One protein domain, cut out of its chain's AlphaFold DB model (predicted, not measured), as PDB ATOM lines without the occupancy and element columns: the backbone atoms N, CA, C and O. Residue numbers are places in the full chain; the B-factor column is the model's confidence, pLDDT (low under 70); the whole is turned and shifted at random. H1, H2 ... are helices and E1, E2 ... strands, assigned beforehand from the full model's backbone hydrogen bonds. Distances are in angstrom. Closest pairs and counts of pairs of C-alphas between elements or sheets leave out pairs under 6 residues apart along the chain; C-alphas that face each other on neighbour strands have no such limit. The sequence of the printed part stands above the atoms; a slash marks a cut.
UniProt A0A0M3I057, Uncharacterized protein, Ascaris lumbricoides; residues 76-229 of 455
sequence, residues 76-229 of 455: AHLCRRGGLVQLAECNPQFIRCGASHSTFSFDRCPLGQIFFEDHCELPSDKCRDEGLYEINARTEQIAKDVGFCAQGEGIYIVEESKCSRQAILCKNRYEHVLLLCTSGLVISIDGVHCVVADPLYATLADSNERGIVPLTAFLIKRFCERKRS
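What this domain is: This is residues 76 to 229 of the 455 residues of an uncharacterized protein of Ascaris lumbricoides (UniProt A0A0M3I057). Two lobes stand side by side: the larger is the sheet E6 E7 E8, with the long helices H3 and H6 on its face away from the smaller lobe, and the smaller is the sheet E1 E2 E3, with the short H1 over one face and the hairpin E4 E5 at one end. The hairpin E9 E10 sits at one end of the larger sheet, with H5 beyond it. The 154 printed residues hold six named helices and ten named strands, in the order H1 E1 E2 E3 E4 E5 H2 H3 H4 E6 E7 E8 E9 E10 H5 H6, of the mixed class; both three-stranded sheets are antiparallel. The whole is compact, with a radius of gyration of the C-alphas of 15.7 A and spans of 44 by 38 by 29 A.

Where its parts are: E6 is residues 154 to 158, 13.2 A, E7 166 to 170, 13.1 A, and E8 176 to 180, 12.9 A. H3 is residues 130 to 145, 23.0 A, from C-alpha 130 at (139.341, 104.593, 192.766); H6 is residues 214 to 228, 21.6 A, ending with C-alpha 228 at (158.042, 108.499, 220.193). H2 is residues 125 to 128, H4 148 to 151, E9 185 to 187, E10 194 to 196 and H5 199 to 206. H1, residues 76 to 81, begins at (124.573, 120.719, 217.225); E1 is 83 to 86, E2 93 to 97, E3 104 to 108, E4 114 to 116 and E5 119 to 121.

How they stand to each other: E6 E7 E8 is a meander, each strand the antiparallel neighbour of the one before, with N 156 and O 168 at 2.7 A and N 169 and O 177 at 2.8 A. H3 and H6 on one face make two layers with it; H4 is on the same face, over E7. H3 has a height over the sheet of 9.4 A; H6 stands up from it at 57 degrees, its local plane fitted to only 6 C-alphas. H3, with residues 139 to 145 alone, and H6 touch, Thr 139 and Thr 216 having the closest C-alphas at 5.3 A; they run the same way at a shallow tilt of 33 degrees, only just short of steep. In the hairpin E9 and E10, N 186 and O 195 are 2.8 A apart; the closest C-alphas of E7 and E9, Gln 166 and Ile 187, are 6.2 A apart. E2 and E8 are only just apart, at 8.3 A. E1 E2 E3 is also a meander, with N 85 and O 95 at 2.8 A and N 96 and O 105 at 2.8 A. H1 is on this sheet, over E2, at a height of 8.2 A. In the hairpin E4 and E5, N 114 and O 121 are 2.8 A apart; the closest C-alphas of E2 and E4, Gln 93 and Phe 115, are 6.6 A apart. H2 and H3 meet only through their link, and H5 and H6 are apart. Every O i to N i+4 pair is within hydrogen-bond range in H3 and H6, against 2 of 4 in H5 and 0 of 2 in H1, which has 1 of 3 O i to N i+3 pairs; H2 and H4 are too short for an i+4 pair.

The domain as a whole: The C-alphas farthest apart, those of His 119 and Ser 229, are 46.7 A apart. The printed part has no cut and no long link. Its mean pLDDT is 80.5; residues 160 to 162, 199 to 213 and 228 to 229 are under 70.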
ATOM      1  N   ALA A  76     125.741 119.868 217.007       85.44
ATOM      2  CA  ALA A  76     124.573 120.719 217.225       85.44
ATOM      3  C   ALA A  76     124.508 121.918 216.255       85.44
ATOM      4  O   ALA A  76     123.430 122.446 215.986       85.44
ATOM      5  N   HIS A  77     125.643 122.362 215.696       84.69
ATOM      6  CA  HIS A  77     125.642 123.434 214.698       84.69
ATOM      7  C   HIS A  77     125.004 123.011 213.375       84.69
ATOM      8  O   HIS A  77     124.380 123.853 212.728       84.69
ATOM      9  N   LEU A  78     125.115 121.735 213.002       85.88
ATOM     10  CA  LEU A  78     124.500 121.202 211.788       85.88
ATOM     11  C   LEU A  78     122.974 121.169 211.901       85.88
ATOM     12  O   LEU A  78     122.269 121.440 210.935       85.88
ATOM     13  N   CYS A  79     122.461 120.921 213.106       87.50
ATOM     14  CA  CYS A  79     121.034 120.727 213.349       87.50
ATOM     15  C   CYS A  79     120.248 121.989 213.705       87.50
ATOM     16  O   CYS A  79     119.077 121.901 214.070       87.50
ATOM     17  N   ARG A  80     120.833 123.183 213.547       84.75
ATOM     18  CA  ARG A  80     120.140 124.451 213.853       84.75
ATOM     19  C   ARG A  80     118.886 124.695 213.015       84.75
ATOM     20  O   ARG A  80     118.033 125.465 213.438       84.75
ATOM     21  N   ARG A  81     118.810 124.120 211.812       80.56
ATOM     22  CA  ARG A  81     117.672 124.289 210.892       80.56
ATOM     23  C   ARG A  81     116.725 123.084 210.879       80.56
ATOM     24  O   ARG A  81     115.749 123.110 210.139       80.56
ATOM     25  N   GLY A  82     116.988 122.062 211.698       84.38
ATOM     26  CA  GLY A  82     116.314 120.767 211.587       84.38
ATOM     27  C   GLY A  82     116.596 120.076 210.244       84.38
ATOM     28  O   GLY A  82     117.456 120.512 209.480       84.38
ATOM     29  N   GLY A  83     115.866 118.995 209.966       89.31
ATOM     30  CA  GLY A  83     115.920 118.293 208.680       89.31
ATOM     31  C   GLY A  83     116.986 117.200 208.589       89.31
ATOM     32  O   GLY A  83     117.406 116.630 209.600       89.31
ATOM     33  N   LEU A  84     117.372 116.871 207.356       91.81
ATOM     34  CA  LEU A  84     118.404 115.886 207.041       91.81
ATOM     35  C   LEU A  84     119.679 116.614 206.608       91.81
ATOM     36  O   LEU A  84     119.613 117.590 205.864       91.81
ATOM     37  N   VAL A  85     120.832 116.157 207.090       90.50
ATOM     38  CA  VAL A  85     122.141 116.721 206.746       90.50
ATOM     39  C   VAL A  85     122.949 115.667 206.010       90.50
ATOM     40  O   VAL A  85     123.331 114.640 206.582       90.50
ATOM     41  N   GLN A  86     123.225 115.951 204.743       90.75
ATOM     42  CA  GLN A  86     124.133 115.170 203.921       90.75
ATOM     43  C   GLN A  86     125.579 115.361 204.398       90.75
ATOM     44  O   GLN A  86     126.013 116.476 204.675       90.75
ATOM     45  N   LEU A  87     126.318 114.257 204.513       87.19
ATOM     46  CA  LEU A  87     127.688 114.256 205.033       87.19
ATOM     47  C   LEU A  87     128.761 114.355 203.932       87.19
ATOM     48  O   LEU A  87     129.851 114.854 204.200       87.19
ATOM     49  N   ALA A  88     128.473 113.867 202.719       83.19
ATOM     50  CA  ALA A  88     129.256 114.070 201.493       83.19
ATOM     51  C   ALA A  88     128.455 113.599 200.256       83.19
ATOM     52  O   ALA A  88     127.428 112.941 200.404       83.19
ATOM     53  N   GLU A  89     128.934 113.891 199.039       83.06
ATOM     54  CA  GLU A  89     128.282 113.489 197.770       83.06
ATOM     55  C   GLU A  89     128.164 111.968 197.593       83.06
ATOM     56  O   GLU A  89     127.187 111.490 197.037       83.06
ATOM     57  N   CYS A  90     129.145 111.202 198.077       85.88
ATOM     58  CA  CYS A  90     129.203 109.747 197.919       85.88
ATOM     59  C   CYS A  90     129.246 109.053 199.281       85.88
ATOM     60  O   CYS A  90     130.161 108.282 199.575       85.88
ATOM     61  N   ASN A  91     128.297 109.396 200.153       86.38
ATOM     62  CA  ASN A  91     128.217 108.835 201.495       86.38
ATOM     63  C   ASN A  91     126.813 108.273 201.751       86.38
ATOM     64  O   ASN A  91     125.828 108.992 201.583       86.38
ATOM     65  N   PRO A  92     126.685 107.001 202.159       87.12
ATOM     66  CA  PRO A  92     125.393 106.434 202.520       87.12
ATOM     67  C   PRO A  92     124.885 106.937 203.873       87.12
ATOM     68  O   PRO A  92     123.722 106.720 204.192       87.12
ATOM     69  N   GLN A  93     125.729 107.549 204.705       90.06
ATOM     70  CA  GLN A  93     125.357 108.043 206.027       90.06
ATOM     71  C   GLN A  93     124.935 109.507 205.982       90.06
ATOM     72  O   GLN A  93     125.531 110.332 205.289       90.06
ATOM     73  N   PHE A  94     123.940 109.833 206.797       91.88
ATOM     74  CA  PHE A  94     123.422 111.185 206.957       91.88
ATOM     75  C   PHE A  94     123.018 111.427 208.409       91.88
ATOM     76  O   PHE A  94     122.880 110.494 209.205       91.88
ATOM     77  N   ILE A  95     122.858 112.695 208.775       91.19
ATOM     78  CA  ILE A  95     122.374 113.070 210.103       91.19
ATOM     79  C   ILE A  95     120.905 113.454 209.986       91.19
ATOM     80  O   ILE A  95     120.547 114.322 209.195       91.19
ATOM     81  N   ARG A  96     120.057 112.844 210.811       92.06
ATOM     82  CA  ARG A  96     118.685 113.294 211.026       92.06
ATOM     83  C   ARG A  96     118.660 114.201 212.244       92.06
ATOM     84  O   ARG A  96     118.931 113.771 213.364       92.06
ATOM     85  N   CYS A  97     118.312 115.456 212.031       91.25
ATOM     86  CA  CYS A  97     118.165 116.431 213.094       91.25
ATOM     87  C   CYS A  97     116.753 116.360 213.682       91.25
ATOM     88  O   CYS A  97     115.756 116.404 212.961       91.25
ATOM     89  N   GLY A  98     116.671 116.238 215.005       86.88
ATOM     90  CA  GLY A  98     115.409 116.273 215.735       86.88
ATOM     91  C   GLY A  98     114.840 117.690 215.842       86.88
ATOM     92  O   GLY A  98     115.479 118.672 215.471       86.88
ATOM     93  N   ALA A  99     113.630 117.801 216.394       81.88
ATOM     94  CA  ALA A  99     112.947 119.087 216.569       81.88
ATOM     95  C   ALA A  99     113.679 120.039 217.535       81.88
ATOM     96  O   ALA A  99     113.490 121.251 217.471       81.88
ATOM     97  N   SER A 100     114.513 119.503 218.431       77.62
ATOM     98  CA  SER A 100     115.381 120.309 219.286       77.62
ATOM     99  C   SER A 100     116.777 120.431 218.670       77.62
ATOM    100  O   SER A 100     117.318 119.462 218.140       77.62
ATOM    101  N   HIS A 101     117.390 121.614 218.777       72.12
ATOM    102  CA  HIS A 101     118.673 121.938 218.131       72.12
ATOM    103  C   HIS A 101     119.861 121.101 218.655       72.12
ATOM    104  O   HIS A 101     120.961 121.176 218.111       72.12
ATOM    105  N   SER A 102     119.659 120.328 219.726       77.19
ATOM    106  CA  SER A 102     120.651 119.449 220.350       77.19
ATOM    107  C   SER A 102     120.397 117.960 220.108       77.19
ATOM    108  O   SER A 102     121.240 117.145 220.472       77.19
ATOM    109  N   THR A 103     119.263 117.585 219.511       84.50
ATOM    110  CA  THR A 103     118.948 116.181 219.216       84.50
ATOM    111  C   THR A 103     119.278 115.858 217.773       84.50
ATOM    112  O   THR A 103     118.768 116.509 216.863       84.50
ATOM    113  N   PHE A 104     120.081 114.824 217.564       89.25
ATOM    114  CA  PHE A 104     120.386 114.287 216.247       89.25
ATOM    115  C   PHE A 104     120.570 112.772 216.326       89.25
ATOM    116  O   PHE A 104     120.925 112.237 217.376       89.25
ATOM    117  N   SER A 105     120.328 112.084 215.216       88.56
ATOM    118  CA  SER A 105     120.653 110.673 215.038       88.56
ATOM    119  C   SER A 105     121.436 110.477 213.747       88.56
ATOM    120  O   SER A 105     121.293 111.237 212.791       88.56
ATOM    121  N   PHE A 106     122.289 109.458 213.730       87.38
ATOM    122  CA  PHE A 106     122.964 109.024 212.516       87.38
ATOM    123  C   PHE A 106     122.122 107.951 211.847       87.38
ATOM    124  O   PHE A 106     121.893 106.898 212.439       87.38
ATOM    125  N   ASP A 107     121.718 108.218 210.615       86.06
ATOM    126  CA  ASP A 107     120.997 107.276 209.775       86.06
ATOM    127  C   ASP A 107     121.862 106.880 208.575       86.06
ATOM    128  O   ASP A 107     122.957 107.409 208.337       86.06
ATOM    129  N   ARG A 108     121.386 105.883 207.832       86.75
ATOM    130  CA  ARG A 108     122.078 105.347 206.671       86.75
ATOM    131  C   ARG A 108     121.087 104.904 205.607       86.75
ATOM    132  O   ARG A 108     120.044 104.337 205.931       86.75
ATOM    133  N   CYS A 109     121.443 105.136 204.353       83.75
ATOM    134  CA  CYS A 109     120.701 104.651 203.207       83.75
ATOM    135  C   CYS A 109     120.692 103.116 203.116       83.75
ATOM    136  O   CYS A 109     121.554 102.446 203.701       83.75
ATOM    137  N   PRO A 110     119.713 102.552 202.382       80.62
ATOM    138  CA  PRO A 110     119.707 101.156 201.955       80.62
ATOM    139  C   PRO A 110     121.058 100.685 201.402       80.62
ATOM    140  O   PRO A 110     121.849 101.475 200.883       80.62
ATOM    141  N   LEU A 111     121.315  99.377 201.490       76.50
ATOM    142  CA  LEU A 111     122.536  98.792 200.936       76.50
ATOM    143  C   LEU A 111     122.641  99.135 199.442       76.50
ATOM    144  O   LEU A 111     121.675  98.966 198.702       76.50
ATOM    145  N   GLY A 112     123.808  99.608 199.001       77.69
ATOM    146  CA  GLY A 112     124.010  99.985 197.602       77.69
ATOM    147  C   GLY A 112     123.634 101.424 197.260       77.69
ATOM    148  O   GLY A 112     123.909 101.829 196.139       77.69
ATOM    149  N   GLN A 113     123.050 102.193 198.183       84.31
ATOM    150  CA  GLN A 113     122.594 103.563 197.931       84.31
ATOM    151  C   GLN A 113     123.409 104.601 198.707       84.31
ATOM    152  O   GLN A 113     123.926 104.317 199.785       84.31
ATOM    153  N   ILE A 114     123.484 105.816 198.167       88.88
ATOM    154  CA  ILE A 114     124.049 107.011 198.807       88.88
ATOM    155  C   ILE A 114     122.932 107.980 199.185       88.88
ATOM    156  O   ILE A 114     121.851 107.939 198.602       88.88
ATOM    157  N   PHE A 115     123.190 108.836 200.173       90.88
ATOM    158  CA  PHE A 115     122.263 109.896 200.544       90.88
ATOM    159  C   PHE A 115     122.571 111.155 199.734       90.88
ATOM    160  O   PHE A 115     123.683 111.684 199.819       90.88
ATOM    161  N   PHE A 116     121.590 111.637 198.978       90.50
ATOM    162  CA  PHE A 116     121.709 112.836 198.161       90.50
ATOM    163  C   PHE A 116     120.516 113.755 198.419       90.50
ATOM    164  O   PHE A 116     119.366 113.344 198.279       90.50
ATOM    165  N   GLU A 117     120.813 114.991 198.826       88.00
ATOM    166  CA  GLU A 117     119.851 116.026 199.212       88.00
ATOM    167  C   GLU A 117     118.916 115.586 200.353       88.00
ATOM    168  O   GLU A 117     119.194 115.859 201.524       88.00
ATOM    169  N   ASP A 118     117.822 114.902 200.033       89.56
ATOM    170  CA  ASP A 118     116.776 114.479 200.963       89.56
ATOM    171  C   ASP A 118     116.338 113.011 200.807       89.56
ATOM    172  O   ASP A 118     115.471 112.547 201.556       89.56
ATOM    173  N   HIS A 119     116.945 112.256 199.890       90.00
ATOM    174  CA  HIS A 119     116.574 110.873 199.601       90.00
ATOM    175  C   HIS A 119     117.795 109.975 199.366       90.00
ATOM    176  O   HIS A 119     118.947 110.407 199.346       90.00
ATOM    177  N   CYS A 120     117.532 108.674 199.254       89.12
ATOM    178  CA  CYS A 120     118.551 107.682 198.939       89.12
ATOM    179  C   CYS A 120     118.463 107.286 197.467       89.12
ATOM    180  O   CYS A 120     117.384 106.946 196.978       89.12
ATOM    181  N   GLU A 121     119.599 107.296 196.780       88.94
ATOM    182  CA  GLU A 121     119.706 106.973 195.358       88.94
ATOM    183  C   GLU A 121     120.925 106.087 195.066       88.94
ATOM    184  O   GLU A 121     121.765 105.843 195.934       88.94
ATOM    185  N   LEU A 122     121.020 105.552 193.847       87.44
ATOM    186  CA  LEU A 122     122.186 104.765 193.440       87.44
ATOM    187  C   LEU A 122     123.404 105.678 193.193       87.44
ATOM    188  O   LEU A 122     123.244 106.753 192.619       87.44
ATOM    189  N   PRO A 123     124.627 105.250 193.556       86.00
ATOM    190  CA  PRO A 123     125.839 106.029 193.329       86.00
ATOM    191  C   PRO A 123     126.041 106.365 191.852       86.00
ATOM    192  O   PRO A 123     126.085 105.476 190.999       86.00
ATOM    193  N   SER A 124     126.215 107.653 191.562       85.75
ATOM    194  CA  SER A 124     126.570 108.125 190.221       85.75
ATOM    195  C   SER A 124     128.015 107.763 189.847       85.75
ATOM    196  O   SER A 124     128.838 107.427 190.703       85.75
ATOM    197  N   ASP A 125     128.374 107.908 188.568       83.38
ATOM    198  CA  ASP A 125     129.744 107.659 188.088       83.38
ATOM    199  C   ASP A 125     130.800 108.536 188.777       83.38
ATOM    200  O   ASP A 125     131.961 108.141 188.898       83.38
ATOM    201  N   LYS A 126     130.401 109.693 189.325       81.19
ATOM    202  CA  LYS A 126     131.281 110.559 190.128       81.19
ATOM    203  C   LYS A 126     131.788 109.863 191.395       81.19
ATOM    204  O   LYS A 126     132.853 110.205 191.902       81.19
ATOM    205  N   CYS A 127     131.062 108.858 191.881       81.81
ATOM    206  CA  CYS A 127     131.440 108.057 193.037       81.81
ATOM    207  C   CYS A 127     132.396 106.905 192.700       81.81
ATOM    208  O   CYS A 127     132.720 106.130 193.597       81.81
ATOM    209  N   ARG A 128     132.885 106.790 191.455       80.75
ATOM    210  CA  ARG A 128     133.802 105.722 191.014       80.75
ATOM    211  C   ARG A 128     135.292 106.132 190.960       80.75
ATOM    212  O   ARG A 128     136.080 105.488 190.275       80.75
ATOM    213  N   ASP A 129     135.710 107.173 191.689       80.00
ATOM    214  CA  ASP A 129     137.122 107.610 191.771       80.00
ATOM    215  C   ASP A 129     137.975 106.666 192.654       80.00
ATOM    216  O   ASP A 129     138.110 106.863 193.864       80.00
ATOM    217  N   GLU A 130     138.552 105.616 192.055       73.31
ATOM    218  CA  GLU A 130     139.341 104.593 192.766       73.31
ATOM    219  C   GLU A 130     140.507 105.161 193.589       73.31
ATOM    220  O   GLU A 130     140.734 104.726 194.724       73.31
ATOM    221  N   GLY A 131     141.237 106.138 193.043       73.25
ATOM    222  CA  GLY A 131     142.411 106.710 193.707       73.25
ATOM    223  C   GLY A 131     142.036 107.421 195.005       73.25
ATOM    224  O   GLY A 131     142.723 107.301 196.025       73.25
ATOM    225  N   LEU A 132     140.899 108.109 194.991       74.75
ATOM    226  CA  LEU A 132     140.390 108.840 196.136       74.75
ATOM    227  C   LEU A 132     139.921 107.906 197.268       74.75
ATOM    228  O   LEU A 132     140.247 108.139 198.437       74.75
ATOM    229  N   TYR A 133     139.231 106.806 196.941       77.50
ATOM    230  CA  TYR A 133     138.806 105.834 197.955       77.50
ATOM    231  C   TYR A 133     139.971 105.063 198.574       77.50
ATOM    232  O   TYR A 133     139.908 104.708 199.752       77.50
ATOM    233  N   GLU A 134     141.048 104.797 197.834       76.19
ATOM    234  CA  GLU A 134     142.223 104.144 198.415       76.19
ATOM    235  C   GLU A 134     142.898 105.039 199.471       76.19
ATOM    236  O   GLU A 134     143.257 104.578 200.562       76.19
ATOM    237  N   ILE A 135     143.023 106.341 199.189       75.31
ATOM    238  CA  ILE A 135     143.544 107.325 200.151       75.31
ATOM    239  C   ILE A 135     142.638 107.395 201.387       75.31
ATOM    240  O   ILE A 135     143.131 107.477 202.520       75.31
ATOM    241  N   ASN A 136     141.325 107.317 201.193       79.00
ATOM    242  CA  ASN A 136     140.350 107.335 202.275       79.00
ATOM    243  C   ASN A 136     140.452 106.136 203.205       79.00
ATOM    244  O   ASN A 136     140.604 106.338 204.406       79.00
ATOM    245  N   ALA A 137     140.449 104.914 202.673       78.94
ATOM    246  CA  ALA A 137     140.565 103.712 203.496       78.94
ATOM    247  C   ALA A 137     141.854 103.723 204.333       78.94
ATOM    248  O   ALA A 137     141.864 103.347 205.507       78.94
ATOM    249  N   ARG A 138     142.958 104.235 203.768       81.44
ATOM    250  CA  ARG A 138     144.197 104.453 204.530       81.44
ATOM    251  C   ARG A 138     143.996 105.492 205.632       81.44
ATOM    252  O   ARG A 138     144.384 105.244 206.769       81.44
ATOM    253  N   THR A 139     143.394 106.634 205.317       86.06
ATOM    254  CA  THR A 139     143.148 107.732 206.270       86.06
ATOM    255  C   THR A 139     142.271 107.280 207.436       86.06
ATOM    256  O   THR A 139     142.629 107.499 208.593       86.06
ATOM    257  N   GLU A 140     141.176 106.583 207.140       85.25
ATOM    258  CA  GLU A 140     140.249 106.008 208.113       85.25
ATOM    259  C   GLU A 140     140.967 105.050 209.068       85.25
ATOM    260  O   GLU A 140     140.832 105.125 210.292       85.25
ATOM    261  N   GLN A 141     141.813 104.190 208.509       83.25
ATOM    262  CA  GLN A 141     142.566 103.234 209.290       83.25
ATOM    263  C   GLN A 141     143.616 103.906 210.194       83.25
ATOM    264  O   GLN A 141     143.806 103.474 211.333       83.25
ATOM    265  N   ILE A 142     144.284 104.968 209.728       86.19
ATOM    266  CA  ILE A 142     145.229 105.741 210.554       86.19
ATOM    267  C   ILE A 142     144.477 106.480 211.665       86.19
ATOM    268  O   ILE A 142     144.948 106.487 212.802       86.19
ATOM    269  N   ALA A 143     143.305 107.057 211.372       89.50
ATOM    270  CA  ALA A 143     142.456 107.711 212.370       89.50
ATOM    271  C   ALA A 143     142.098 106.747 213.513       89.50
ATOM    272  O   ALA A 143     142.227 107.104 214.689       89.50
ATOM    273  N   LYS A 144     141.748 105.499 213.168       85.69
ATOM    274  CA  LYS A 144     141.505 104.423 214.137       85.69
ATOM    275  C   LYS A 144     142.752 104.102 214.964       85.69
ATOM    276  O   LYS A 144     142.680 104.074 216.189       85.69
ATOM    277  N   ASP A 145     143.904 103.922 214.319       82.81
ATOM    278  CA  ASP A 145     145.164 103.575 214.994       82.81
ATOM    279  C   ASP A 145     145.621 104.633 216.004       82.81
ATOM    280  O   ASP A 145     146.178 104.311 217.056       82.81
ATOM    281  N   VAL A 146     145.401 105.913 215.692       86.75
ATOM    282  CA  VAL A 146     145.747 107.008 216.606       86.75
ATOM    283  C   VAL A 146     144.668 107.264 217.655       86.75
ATOM    284  O   VAL A 146     144.907 108.077 218.548       86.75
ATOM    285  N   GLY A 147     143.526 106.568 217.591       86.62
ATOM    286  CA  GLY A 147     142.368 106.803 218.448       86.62
ATOM    287  C   GLY A 147     141.855 108.234 218.313       86.62
ATOM    288  O   GLY A 147     141.629 108.895 219.322       86.62
ATOM    289  N   PHE A 148     141.760 108.740 217.078       89.75
ATOM    290  CA  PHE A 148     141.518 110.158 216.804       89.75
ATOM    291  C   PHE A 148     140.272 110.690 217.528       89.75
ATOM    292  O   PHE A 148     140.332 111.723 218.186       89.75
ATOM    293  N   CYS A 149     139.174 109.935 217.510       90.06
ATOM    294  CA  CYS A 149     137.915 110.352 218.120       90.06
ATOM    295  C   CYS A 149     137.853 110.260 219.648       90.06
ATOM    296  O   CYS A 149     136.873 110.707 220.242       90.06
ATOM    297  N   ALA A 150     138.916 109.802 220.320       86.69
ATOM    298  CA  ALA A 150     139.001 109.852 221.783       86.69
ATOM    299  C   ALA A 150     138.860 111.284 222.340       86.69
ATOM    300  O   ALA A 150     138.544 111.464 223.516       86.69
ATOM    301  N   GLN A 151     139.068 112.297 221.495       81.56
ATOM    302  CA  GLN A 151     138.920 113.713 221.828       81.56
ATOM    303  C   GLN A 151     137.457 114.206 221.886       81.56
ATOM    304  O   GLN A 151     137.216 115.296 222.401       81.56
ATOM    305  N   GLY A 152     136.487 113.404 221.427       87.00
ATOM    306  CA  GLY A 152     135.053 113.686 221.540       87.00
ATOM    307  C   GLY A 152     134.310 113.738 220.204       87.00
ATOM    308  O   GLY A 152     134.905 113.696 219.126       87.00
ATOM    309  N   GLU A 153     132.988 113.841 220.292       90.31
ATOM    310  CA  GLU A 153     132.076 113.920 219.147       90.31
ATOM    311  C   GLU A 153     132.223 115.251 218.409       90.31
ATOM    312  O   GLU A 153     132.470 116.290 219.024       90.31
ATOM    313  N   GLY A 154     132.089 115.251 217.088       91.25
ATOM    314  CA  GLY A 154     132.233 116.470 216.295       91.25
ATOM    315  C   GLY A 154     132.848 116.233 214.931       91.25
ATOM    316  O   GLY A 154     133.302 115.136 214.610       91.25
ATOM    317  N   ILE A 155     132.876 117.293 214.136       91.94
ATOM    318  CA  ILE A 155     133.506 117.305 212.816       91.94
ATOM    319  C   ILE A 155     134.876 117.939 212.941       91.94
ATOM    320  O   ILE A 155     135.018 119.016 213.512       91.94
ATOM    321  N   TYR A 156     135.881 117.290 212.388       91.38
ATOM    322  CA  TYR A 156     137.266 117.702 212.478       91.38
ATOM    323  C   TYR A 156     137.785 118.027 211.084       91.38
ATOM    324  O   TYR A 156     137.906 117.140 210.234       91.38
ATOM    325  N   ILE A 157     138.098 119.303 210.867       88.69
ATOM    326  CA  ILE A 157     138.603 119.845 209.600       88.69
ATOM    327  C   ILE A 157     140.012 120.402 209.783       88.69
ATOM    328  O   ILE A 157     140.321 120.983 210.820       88.69
ATOM    329  N   VAL A 158     140.881 120.245 208.785       84.31
ATOM    330  CA  VAL A 158     142.250 120.780 208.849       84.31
ATOM    331  C   VAL A 158     142.222 122.282 208.572       84.31
ATOM    332  O   VAL A 158     141.995 122.696 207.438       84.31
ATOM    333  N   GLU A 159     142.450 123.097 209.600       72.75
ATOM    334  CA  GLU A 159     142.279 124.556 209.539       72.75
ATOM    335  C   GLU A 159     143.330 125.238 208.647       72.75
ATOM    336  O   GLU A 159     143.034 126.198 207.941       72.75
ATOM    337  N   GLU A 160     144.545 124.690 208.608       63.91
ATOM    338  CA  GLU A 160     145.667 125.226 207.823       63.91
ATOM    339  C   GLU A 160     145.534 124.962 206.312       63.91
ATOM    340  O   GLU A 160     146.356 125.413 205.515       63.91
ATOM    341  N   SER A 161     144.502 124.229 205.896       64.19
ATOM    342  CA  SER A 161     144.385 123.698 204.548       64.19
ATOM    343  C   SER A 161     143.098 124.160 203.868       64.19
ATOM    344  O   SER A 161     142.080 123.465 203.890       64.19
ATOM    345  N   LYS A 162     143.190 125.264 203.117       66.00
ATOM    346  CA  LYS A 162     142.150 125.684 202.153       66.00
ATOM    347  C   LYS A 162     141.920 124.671 201.018       66.00
ATOM    348  O   LYS A 162     140.973 124.813 200.256       66.00
ATOM    349  N   CYS A 163     142.774 123.651 200.921       71.69
ATOM    350  CA  CYS A 163     142.730 122.599 199.908       71.69
ATOM    351  C   CYS A 163     142.288 121.236 200.471       71.69
ATOM    352  O   CYS A 163     142.482 120.217 199.807       71.69
ATOM    353  N   SER A 164     141.783 121.163 201.712       80.88
ATOM    354  CA  SER A 164     141.484 119.853 202.308       80.88
ATOM    355  C   SER A 164     140.259 119.276 201.625       80.88
ATOM    356  O   SER A 164     139.210 119.905 201.601       80.88
ATOM    357  N   ARG A 165     140.373 118.058 201.105       83.94
ATOM    358  CA  ARG A 165     139.244 117.317 200.523       83.94
ATOM    359  C   ARG A 165     138.599 116.363 201.520       83.94
ATOM    360  O   ARG A 165     137.719 115.602 201.144       83.94
ATOM    361  N   GLN A 166     139.084 116.358 202.760       87.81
ATOM    362  CA  GLN A 166     138.694 115.401 203.784       87.81
ATOM    363  C   GLN A 166     138.367 116.088 205.106       87.81
ATOM    364  O   GLN A 166     139.027 117.059 205.497       87.81
ATOM    365  N   ALA A 167     137.415 115.502 205.822       90.56
ATOM    366  CA  ALA A 167     137.132 115.774 207.225       90.56
ATOM    367  C   ALA A 167     136.832 114.461 207.954       90.56
ATOM    368  O   ALA A 167     136.428 113.481 207.333       90.56
ATOM    369  N   ILE A 168     137.024 114.426 209.271       91.94
ATOM    370  CA  ILE A 168     136.605 113.284 210.095       91.94
ATOM    371  C   ILE A 168     135.430 113.703 210.958       91.94
ATOM    372  O   ILE A 168     135.531 114.642 211.739       91.94
ATOM    373  N   LEU A 169     134.336 112.968 210.854       92.75
ATOM    374  CA  LEU A 169     133.176 113.083 211.716       92.75
ATOM    375  C   LEU A 169     133.261 112.013 212.802       92.75
ATOM    376  O   LEU A 169     133.094 110.833 212.518       92.75
ATOM    377  N   CYS A 170     133.507 112.404 214.045       93.00
ATOM    378  CA  CYS A 170     133.466 111.495 215.183       93.00
ATOM    379  C   CYS A 170     132.042 111.415 215.727       93.00
ATOM    380  O   CYS A 170     131.503 112.417 216.204       93.00
ATOM    381  N   LYS A 171     131.458 110.215 215.680       89.44
ATOM    382  CA  LYS A 171     130.131 109.923 216.241       89.44
ATOM    383  C   LYS A 171     130.183 109.674 217.737       89.44
ATOM    384  O   LYS A 171     129.235 109.986 218.434       89.44
ATOM    385  N   ASN A 172     131.276 109.068 218.194       85.62
ATOM    386  CA  ASN A 172     131.601 108.795 219.589       85.62
ATOM    387  C   ASN A 172     133.127 108.608 219.700       85.62
ATOM    388  O   ASN A 172     133.867 108.940 218.775       85.62
ATOM    389  N   ARG A 173     133.628 108.074 220.820       81.75
ATOM    390  CA  ARG A 173     135.077 107.899 221.049       81.75
ATOM    391  C   ARG A 173     135.761 106.871 220.142       81.75
ATOM    392  O   ARG A 173     136.987 106.896 220.038       81.75
ATOM    393  N   TYR A 174     134.996 105.982 219.516       80.31
ATOM    394  CA  TYR A 174     135.505 104.823 218.779       80.31
ATOM    395  C   TYR A 174     135.040 104.776 217.323       80.31
ATOM    396  O   TYR A 174     135.703 104.147 216.500       80.31
ATOM    397  N   GLU A 175     133.920 105.425 217.012       83.62
ATOM    398  CA  GLU A 175     133.298 105.409 215.696       83.62
ATOM    399  C   GLU A 175     133.439 106.761 214.997       83.62
ATOM    400  O   GLU A 175     133.163 107.827 215.566       83.62
ATOM    401  N   HIS A 176     133.819 106.700 213.725       89.38
ATOM    402  CA  HIS A 176     133.969 107.861 212.869       89.38
ATOM    403  C   HIS A 176     133.501 107.599 211.448       89.38
ATOM    404  O   HIS A 176     133.427 106.459 211.003       89.38
ATOM    405  N   VAL A 177     133.214 108.684 210.742       88.12
ATOM    406  CA  VAL A 177     132.894 108.710 209.317       88.12
ATOM    407  C   VAL A 177     133.894 109.636 208.650       88.12
ATOM    408  O   VAL A 177     134.109 110.761 209.107       88.12
ATOM    409  N   LEU A 178     134.540 109.167 207.587       87.81
ATOM    410  CA  LEU A 178     135.404 110.019 206.783       87.81
ATOM    411  C   LEU A 178     134.547 110.739 205.738       87.81
ATOM    412  O   LEU A 178     133.850 110.105 204.950       87.81
ATOM    413  N   LEU A 179     134.594 112.065 205.748       88.75
ATOM    414  CA  LEU A 179     133.925 112.913 204.768       88.75
ATOM    415  C   LEU A 179     134.913 113.229 203.656       88.75
ATOM    416  O   LEU A 179     136.087 113.485 203.933       88.75
ATOM    417  N   LEU A 180     134.445 113.196 202.412       84.75
ATOM    418  CA  LEU A 180     135.296 113.274 201.237       84.75
ATOM    419  C   LEU A 180     134.646 114.085 200.125       84.75
ATOM    420  O   LEU A 180     133.515 113.811 199.736       84.75
ATOM    421  N   CYS A 181     135.426 114.991 199.549       83.44
ATOM    422  CA  CYS A 181     135.057 115.720 198.350       83.44
ATOM    423  C   CYS A 181     135.702 115.122 197.098       83.44
ATOM    424  O   CYS A 181     136.895 114.787 197.088       83.44
ATOM    425  N   THR A 182     134.906 115.013 196.035       79.38
ATOM    426  CA  THR A 182     135.317 114.565 194.699       79.38
ATOM    427  C   THR A 182     136.331 115.529 194.068       79.38
ATOM    428  O   THR A 182     136.700 116.560 194.642       79.38
ATOM    429  N   SER A 183     136.926 115.128 192.944       76.38
ATOM    430  CA  SER A 183     138.069 115.840 192.362       76.38
ATOM    431  C   SER A 183     137.667 117.237 191.872       76.38
ATOM    432  O   SER A 183     136.641 117.400 191.227       76.38
ATOM    433  N   GLY A 184     138.455 118.254 192.245       74.69
ATOM    434  CA  GLY A 184     138.137 119.675 192.025       74.69
ATOM    435  C   GLY A 184     137.347 120.361 193.153       74.69
ATOM    436  O   GLY A 184     137.198 121.584 193.126       74.69
ATOM    437  N   LEU A 185     136.887 119.614 194.163       82.44
ATOM    438  CA  LEU A 185     136.151 120.149 195.313       82.44
ATOM    439  C   LEU A 185     136.966 120.057 196.611       82.44
ATOM    440  O   LEU A 185     137.787 119.156 196.774       82.44
ATOM    441  N   VAL A 186     136.708 120.959 197.560       85.00
ATOM    442  CA  VAL A 186     137.294 120.996 198.913       85.00
ATOM    443  C   VAL A 186     136.197 121.011 199.975       85.00
ATOM    444  O   VAL A 186     135.083 121.463 199.713       85.00
ATOM    445  N   ILE A 187     136.514 120.527 201.177       85.88
ATOM    446  CA  ILE A 187     135.598 120.581 202.314       85.88
ATOM    447  C   ILE A 187     135.385 122.048 202.701       85.88
ATOM    448  O   ILE A 187     136.333 122.821 202.867       85.88
ATOM    449  N   SER A 188     134.129 122.443 202.817       85.44
ATOM    450  CA  SER A 188     133.730 123.762 203.283       85.44
ATOM    451  C   SER A 188     134.120 123.990 204.746       85.44
ATOM    452  O   SER A 188     134.400 123.073 205.520       85.44
ATOM    453  N   ILE A 189     134.085 125.256 205.160       79.00
ATOM    454  CA  ILE A 189     134.397 125.678 206.535       79.00
ATOM    455  C   ILE A 189     133.411 125.157 207.593       79.00
ATOM    456  O   ILE A 189     133.742 125.166 208.779       79.00
ATOM    457  N   ASP A 190     132.206 124.754 207.182       78.50
ATOM    458  CA  ASP A 190     131.208 124.101 208.036       78.50
ATOM    459  C   ASP A 190     131.385 122.570 208.083       78.50
ATOM    460  O   ASP A 190     130.720 121.899 208.868       78.50
ATOM    461  N   GLY A 191     132.333 122.033 207.309       82.06
ATOM    462  CA  GLY A 191     132.843 120.672 207.418       82.06
ATOM    463  C   GLY A 191     131.973 119.576 206.817       82.06
ATOM    464  O   GLY A 191     132.342 118.416 206.971       82.06
ATOM    465  N   VAL A 192     130.861 119.905 206.152       82.75
ATOM    466  CA  VAL A 192     129.928 118.906 205.584       82.75
ATOM    467  C   VAL A 192     129.638 119.086 204.097       82.75
ATOM    468  O   VAL A 192     129.207 118.139 203.449       82.75
ATOM    469  N   HIS A 193     129.903 120.266 203.533       85.56
ATOM    470  CA  HIS A 193     129.677 120.529 202.117       85.56
ATOM    471  C   HIS A 193     130.985 120.462 201.327       85.56
ATOM    472  O   HIS A 193     132.078 120.716 201.835       85.56
ATOM    473  N   CYS A 194     130.859 120.148 200.044       85.25
ATOM    474  CA  CYS A 194     131.959 120.219 199.100       85.25
ATOM    475  C   CYS A 194     131.776 121.458 198.229       85.25
ATOM    476  O   CYS A 194     130.737 121.639 197.602       85.25
ATOM    477  N   VAL A 195     132.775 122.336 198.224       86.25
ATOM    478  CA  VAL A 195     132.770 123.577 197.440       86.25
ATOM    479  C   VAL A 195     133.881 123.538 196.407       86.25
ATOM    480  O   VAL A 195     134.903 122.884 196.611       86.25
ATOM    481  N   VAL A 196     133.693 124.231 195.286       83.06
ATOM    482  CA  VAL A 196     134.718 124.323 194.239       83.06
ATOM    483  C   VAL A 196     135.989 124.924 194.832       83.06
ATOM    484  O   VAL A 196     135.938 125.956 195.506       83.06
ATOM    485  N   ALA A 197     137.124 124.265 194.600       74.69
ATOM    486  CA  ALA A 197     138.413 124.800 195.009       74.69
ATOM    487  C   ALA A 197     138.655 126.140 194.298       74.69
ATOM    488  O   ALA A 197     138.514 126.234 193.079       74.69
ATOM    489  N   ASP A 198     139.036 127.173 195.049       73.12
ATOM    490  CA  ASP A 198     139.437 128.449 194.456       73.12
ATOM    491  C   ASP A 198     140.583 128.191 193.446       73.12
ATOM    492  O   ASP A 198     141.557 127.513 193.803       73.12
ATOM    493  N   PRO A 199     140.485 128.682 192.191       65.94
ATOM    494  CA  PRO A 199     141.469 128.433 191.137       65.94
ATOM    495  C   PRO A 199     142.918 128.740 191.536       65.94
ATOM    496  O   PRO A 199     143.840 128.076 191.062       65.94
ATOM    497  N   LEU A 200     143.129 129.702 192.443       60.84
ATOM    498  CA  LEU A 200     144.453 130.044 192.979       60.84
ATOM    499  C   LEU A 200     145.071 128.912 193.816       60.84
ATOM    500  O   LEU A 200     146.290 128.832 193.942       60.84
ATOM    501  N   TYR A 201     144.238 128.037 194.380       57.97
ATOM    502  CA  TYR A 201     144.621 126.912 195.232       57.97
ATOM    503  C   TYR A 201     144.440 125.549 194.540       57.97
ATOM    504  O   TYR A 201     145.019 124.557 194.989       57.97
ATOM    505  N   ALA A 202     143.698 125.492 193.428       51.66
ATOM    506  CA  ALA A 202     143.528 124.295 192.600       51.66
ATOM    507  C   ALA A 202     144.866 123.783 192.026       51.66
ATOM    508  O   ALA A 202     145.121 122.582 192.019       51.66
ATOM    509  N   THR A 203     145.782 124.686 191.661       49.97
ATOM    510  CA  THR A 203     147.137 124.341 191.181       49.97
ATOM    511  C   THR A 203     148.028 123.724 192.270       49.97
ATOM    512  O   THR A 203     148.918 122.922 191.977       49.97
ATOM    513  N   LEU A 204     147.774 124.033 193.547       49.06
ATOM    514  CA  LEU A 204     148.432 123.402 194.700       49.06
ATOM    515  C   LEU A 204     147.817 122.039 195.052       49.06
ATOM    516  O   LEU A 204     148.509 121.175 195.587       49.06
ATOM    517  N   ALA A 205     146.533 121.835 194.744       45.00
ATOM    518  CA  ALA A 205     145.867 120.543 194.896       45.00
ATOM    519  C   ALA A 205     146.326 119.526 193.830       45.00
ATOM    520  O   ALA A 205     146.498 118.356 194.165       45.00
ATOM    521  N   ASP A 206     146.597 119.985 192.599       42.53
ATOM    522  CA  ASP A 206     147.096 119.158 191.485       42.53
ATOM    523  C   ASP A 206     148.615 118.908 191.517       42.53
ATOM    524  O   ASP A 206     149.076 117.837 191.131       42.53
ATOM    525  N   SER A 207     149.423 119.851 192.025       42.75
ATOM    526  CA  SER A 207     150.896 119.699 192.110       42.75
ATOM    527  C   SER A 207     151.373 118.768 193.230       42.75
ATOM    528  O   SER A 207     152.573 118.608 193.466       42.75
ATOM    529  N   ASN A 208     150.445 118.120 193.929       43.78
ATOM    530  CA  ASN A 208     150.745 117.229 195.031       43.78
ATOM    531  C   ASN A 208     151.174 115.850 194.489       43.78
ATOM    532  O   ASN A 208     150.464 114.856 194.641       43.78
ATOM    533  N   GLU A 209     152.382 115.779 193.913       38.59
ATOM    534  CA  GLU A 209     153.087 114.586 193.386       38.59
ATOM    535  C   GLU A 209     153.218 113.406 194.385       38.59
ATOM    536  O   GLU A 209     153.927 112.429 194.140       38.59
ATOM    537  N   ARG A 210     152.574 113.465 195.559       45.00
ATOM    538  CA  ARG A 210     152.651 112.438 196.606       45.00
ATOM    539  C   ARG A 210     151.308 111.964 197.154       45.00
ATOM    540  O   ARG A 210     151.329 111.085 198.010       45.00
ATOM    541  N   GLY A 211     150.170 112.498 196.698       50.00
ATOM    542  CA  GLY A 211     148.851 111.950 197.050       50.00
ATOM    543  C   GLY A 211     148.528 111.918 198.553       50.00
ATOM    544  O   GLY A 211     147.751 111.073 198.992       50.00
ATOM    545  N   ILE A 212     149.133 112.794 199.366       54.19
ATOM    546  CA  ILE A 212     148.812 112.900 200.796       54.19
ATOM    547  C   ILE A 212     147.912 114.118 200.993       54.19
ATOM    548  O   ILE A 212     148.364 115.261 200.916       54.19
ATOM    549  N   VAL A 213     146.633 113.853 201.257       68.94
ATOM    550  CA  VAL A 213     145.647 114.871 201.628       68.94
ATOM    551  C   VAL A 213     146.042 115.462 202.994       68.94
ATOM    552  O   VAL A 213     146.554 114.729 203.847       68.94
ATOM    553  N   PRO A 214     145.835 116.769 203.239       78.94
ATOM    554  CA  PRO A 214     146.271 117.441 204.468       78.94
ATOM    555  C   PRO A 214     145.843 116.745 205.767       78.94
ATOM    556  O   PRO A 214     146.631 116.664 206.711       78.94
ATOM    557  N   LEU A 215     144.646 116.149 205.798       85.12
ATOM    558  CA  LEU A 215     144.182 115.361 206.940       85.12
ATOM    559  C   LEU A 215     144.998 114.080 207.137       85.12
ATOM    560  O   LEU A 215     145.467 113.813 208.242       85.12
ATOM    561  N   THR A 216     145.245 113.315 206.074       84.25
ATOM    562  CA  THR A 216     146.118 112.135 206.125       84.25
ATOM    563  C   THR A 216     147.518 112.500 206.626       84.25
ATOM    564  O   THR A 216     148.059 111.811 207.490       84.25
ATOM    565  N   ALA A 217     148.101 113.603 206.140       82.31
ATOM    566  CA  ALA A 217     149.404 114.097 206.600       82.31
ATOM    567  C   ALA A 217     149.402 114.412 208.102       82.31
ATOM    568  O   ALA A 217     150.310 113.990 208.826       82.31
ATOM    569  N   PHE A 218     148.367 115.112 208.577       86.19
ATOM    570  CA  PHE A 218     148.186 115.414 209.993       86.19
ATOM    571  C   PHE A 218     148.128 114.134 210.842       86.19
ATOM    572  O   PHE A 218     148.852 113.997 211.833       86.19
ATOM    573  N   LEU A 219     147.325 113.152 210.425       87.88
ATOM    574  CA  LEU A 219     147.182 111.884 211.142       87.88
ATOM    575  C   LEU A 219     148.481 111.072 211.156       87.88
ATOM    576  O   LEU A 219     148.836 110.503 212.187       87.88
ATOM    577  N   ILE A 220     149.229 111.055 210.048       85.50
ATOM    578  CA  ILE A 220     150.543 110.405 209.965       85.50
ATOM    579  C   ILE A 220     151.521 111.034 210.967       85.50
ATOM    580  O   ILE A 220     152.224 110.314 211.682       85.50
ATOM    581  N   LYS A 221     151.568 112.370 211.043       85.50
ATOM    582  CA  LYS A 221     152.416 113.084 212.007       85.50
ATOM    583  C   LYS A 221     152.072 112.663 213.438       85.50
ATOM    584  O   LYS A 221     152.963 112.242 214.179       85.50
ATOM    585  N   ARG A 222     150.781 112.659 213.785       84.94
ATOM    586  CA  ARG A 222     150.286 112.258 215.113       84.94
ATOM    587  C   ARG A 222     150.583 110.792 215.435       84.94
ATOM    588  O   ARG A 222     150.994 110.470 216.549       84.94
ATOM    589  N   PHE A 223     150.448 109.903 214.450       86.69
ATOM    590  CA  PHE A 223     150.827 108.495 214.572       86.69
ATOM    591  C   PHE A 223     152.304 108.342 214.955       86.69
ATOM    592  O   PHE A 223     152.646 107.589 215.872       86.69
ATOM    593  N   CYS A 224     153.190 109.084 214.291       85.25
ATOM    594  CA  CYS A 224     154.622 109.039 214.569       85.25
ATOM    595  C   CYS A 224     154.998 109.669 215.918       85.25
ATOM    596  O   CYS A 224     155.886 109.153 216.600       85.25
ATOM    597  N   GLU A 225     154.323 110.740 216.335       83.69
ATOM    598  CA  GLU A 225     154.531 111.382 217.641       83.69
ATOM    599  C   GLU A 225     154.147 110.454 218.799       83.69
ATOM    600  O   GLU A 225     154.940 110.267 219.726       83.69
ATOM    601  N   ARG A 226     152.998 109.769 218.701       78.44
ATOM    602  CA  ARG A 226     152.546 108.787 219.701       78.44
ATOM    603  C   ARG A 226     153.512 107.611 219.863       78.44
ATOM    604  O   ARG A 226     153.667 107.087 220.960       78.44
ATOM    605  N   LYS A 227     154.205 107.192 218.799       70.75
ATOM    606  CA  LYS A 227     155.241 106.146 218.904       70.75
ATOM    607  C   LYS A 227     156.552 106.624 219.538       70.75
ATOM    608  O   LYS A 227     157.343 105.783 219.962       70.75
ATOM    609  N   ARG A 228     156.818 107.936 219.586       69.06
ATOM    610  CA  ARG A 228     158.042 108.499 220.193       69.06
ATOM    611  C   ARG A 228     157.918 108.706 221.701       69.06
ATOM    612  O   ARG A 228     158.943 108.697 222.385       69.06
ATOM    613  N   SER A 229     156.707 108.869 222.235       57.84
ATOM    614  CA  SER A 229     156.493 108.911 223.683       57.84
ATOM    615  C   SER A 229     156.857 107.558 224.306       57.84
ATOM    616  O   SER A 229     156.187 106.561 224.070       57.84
TER     617      SER A 229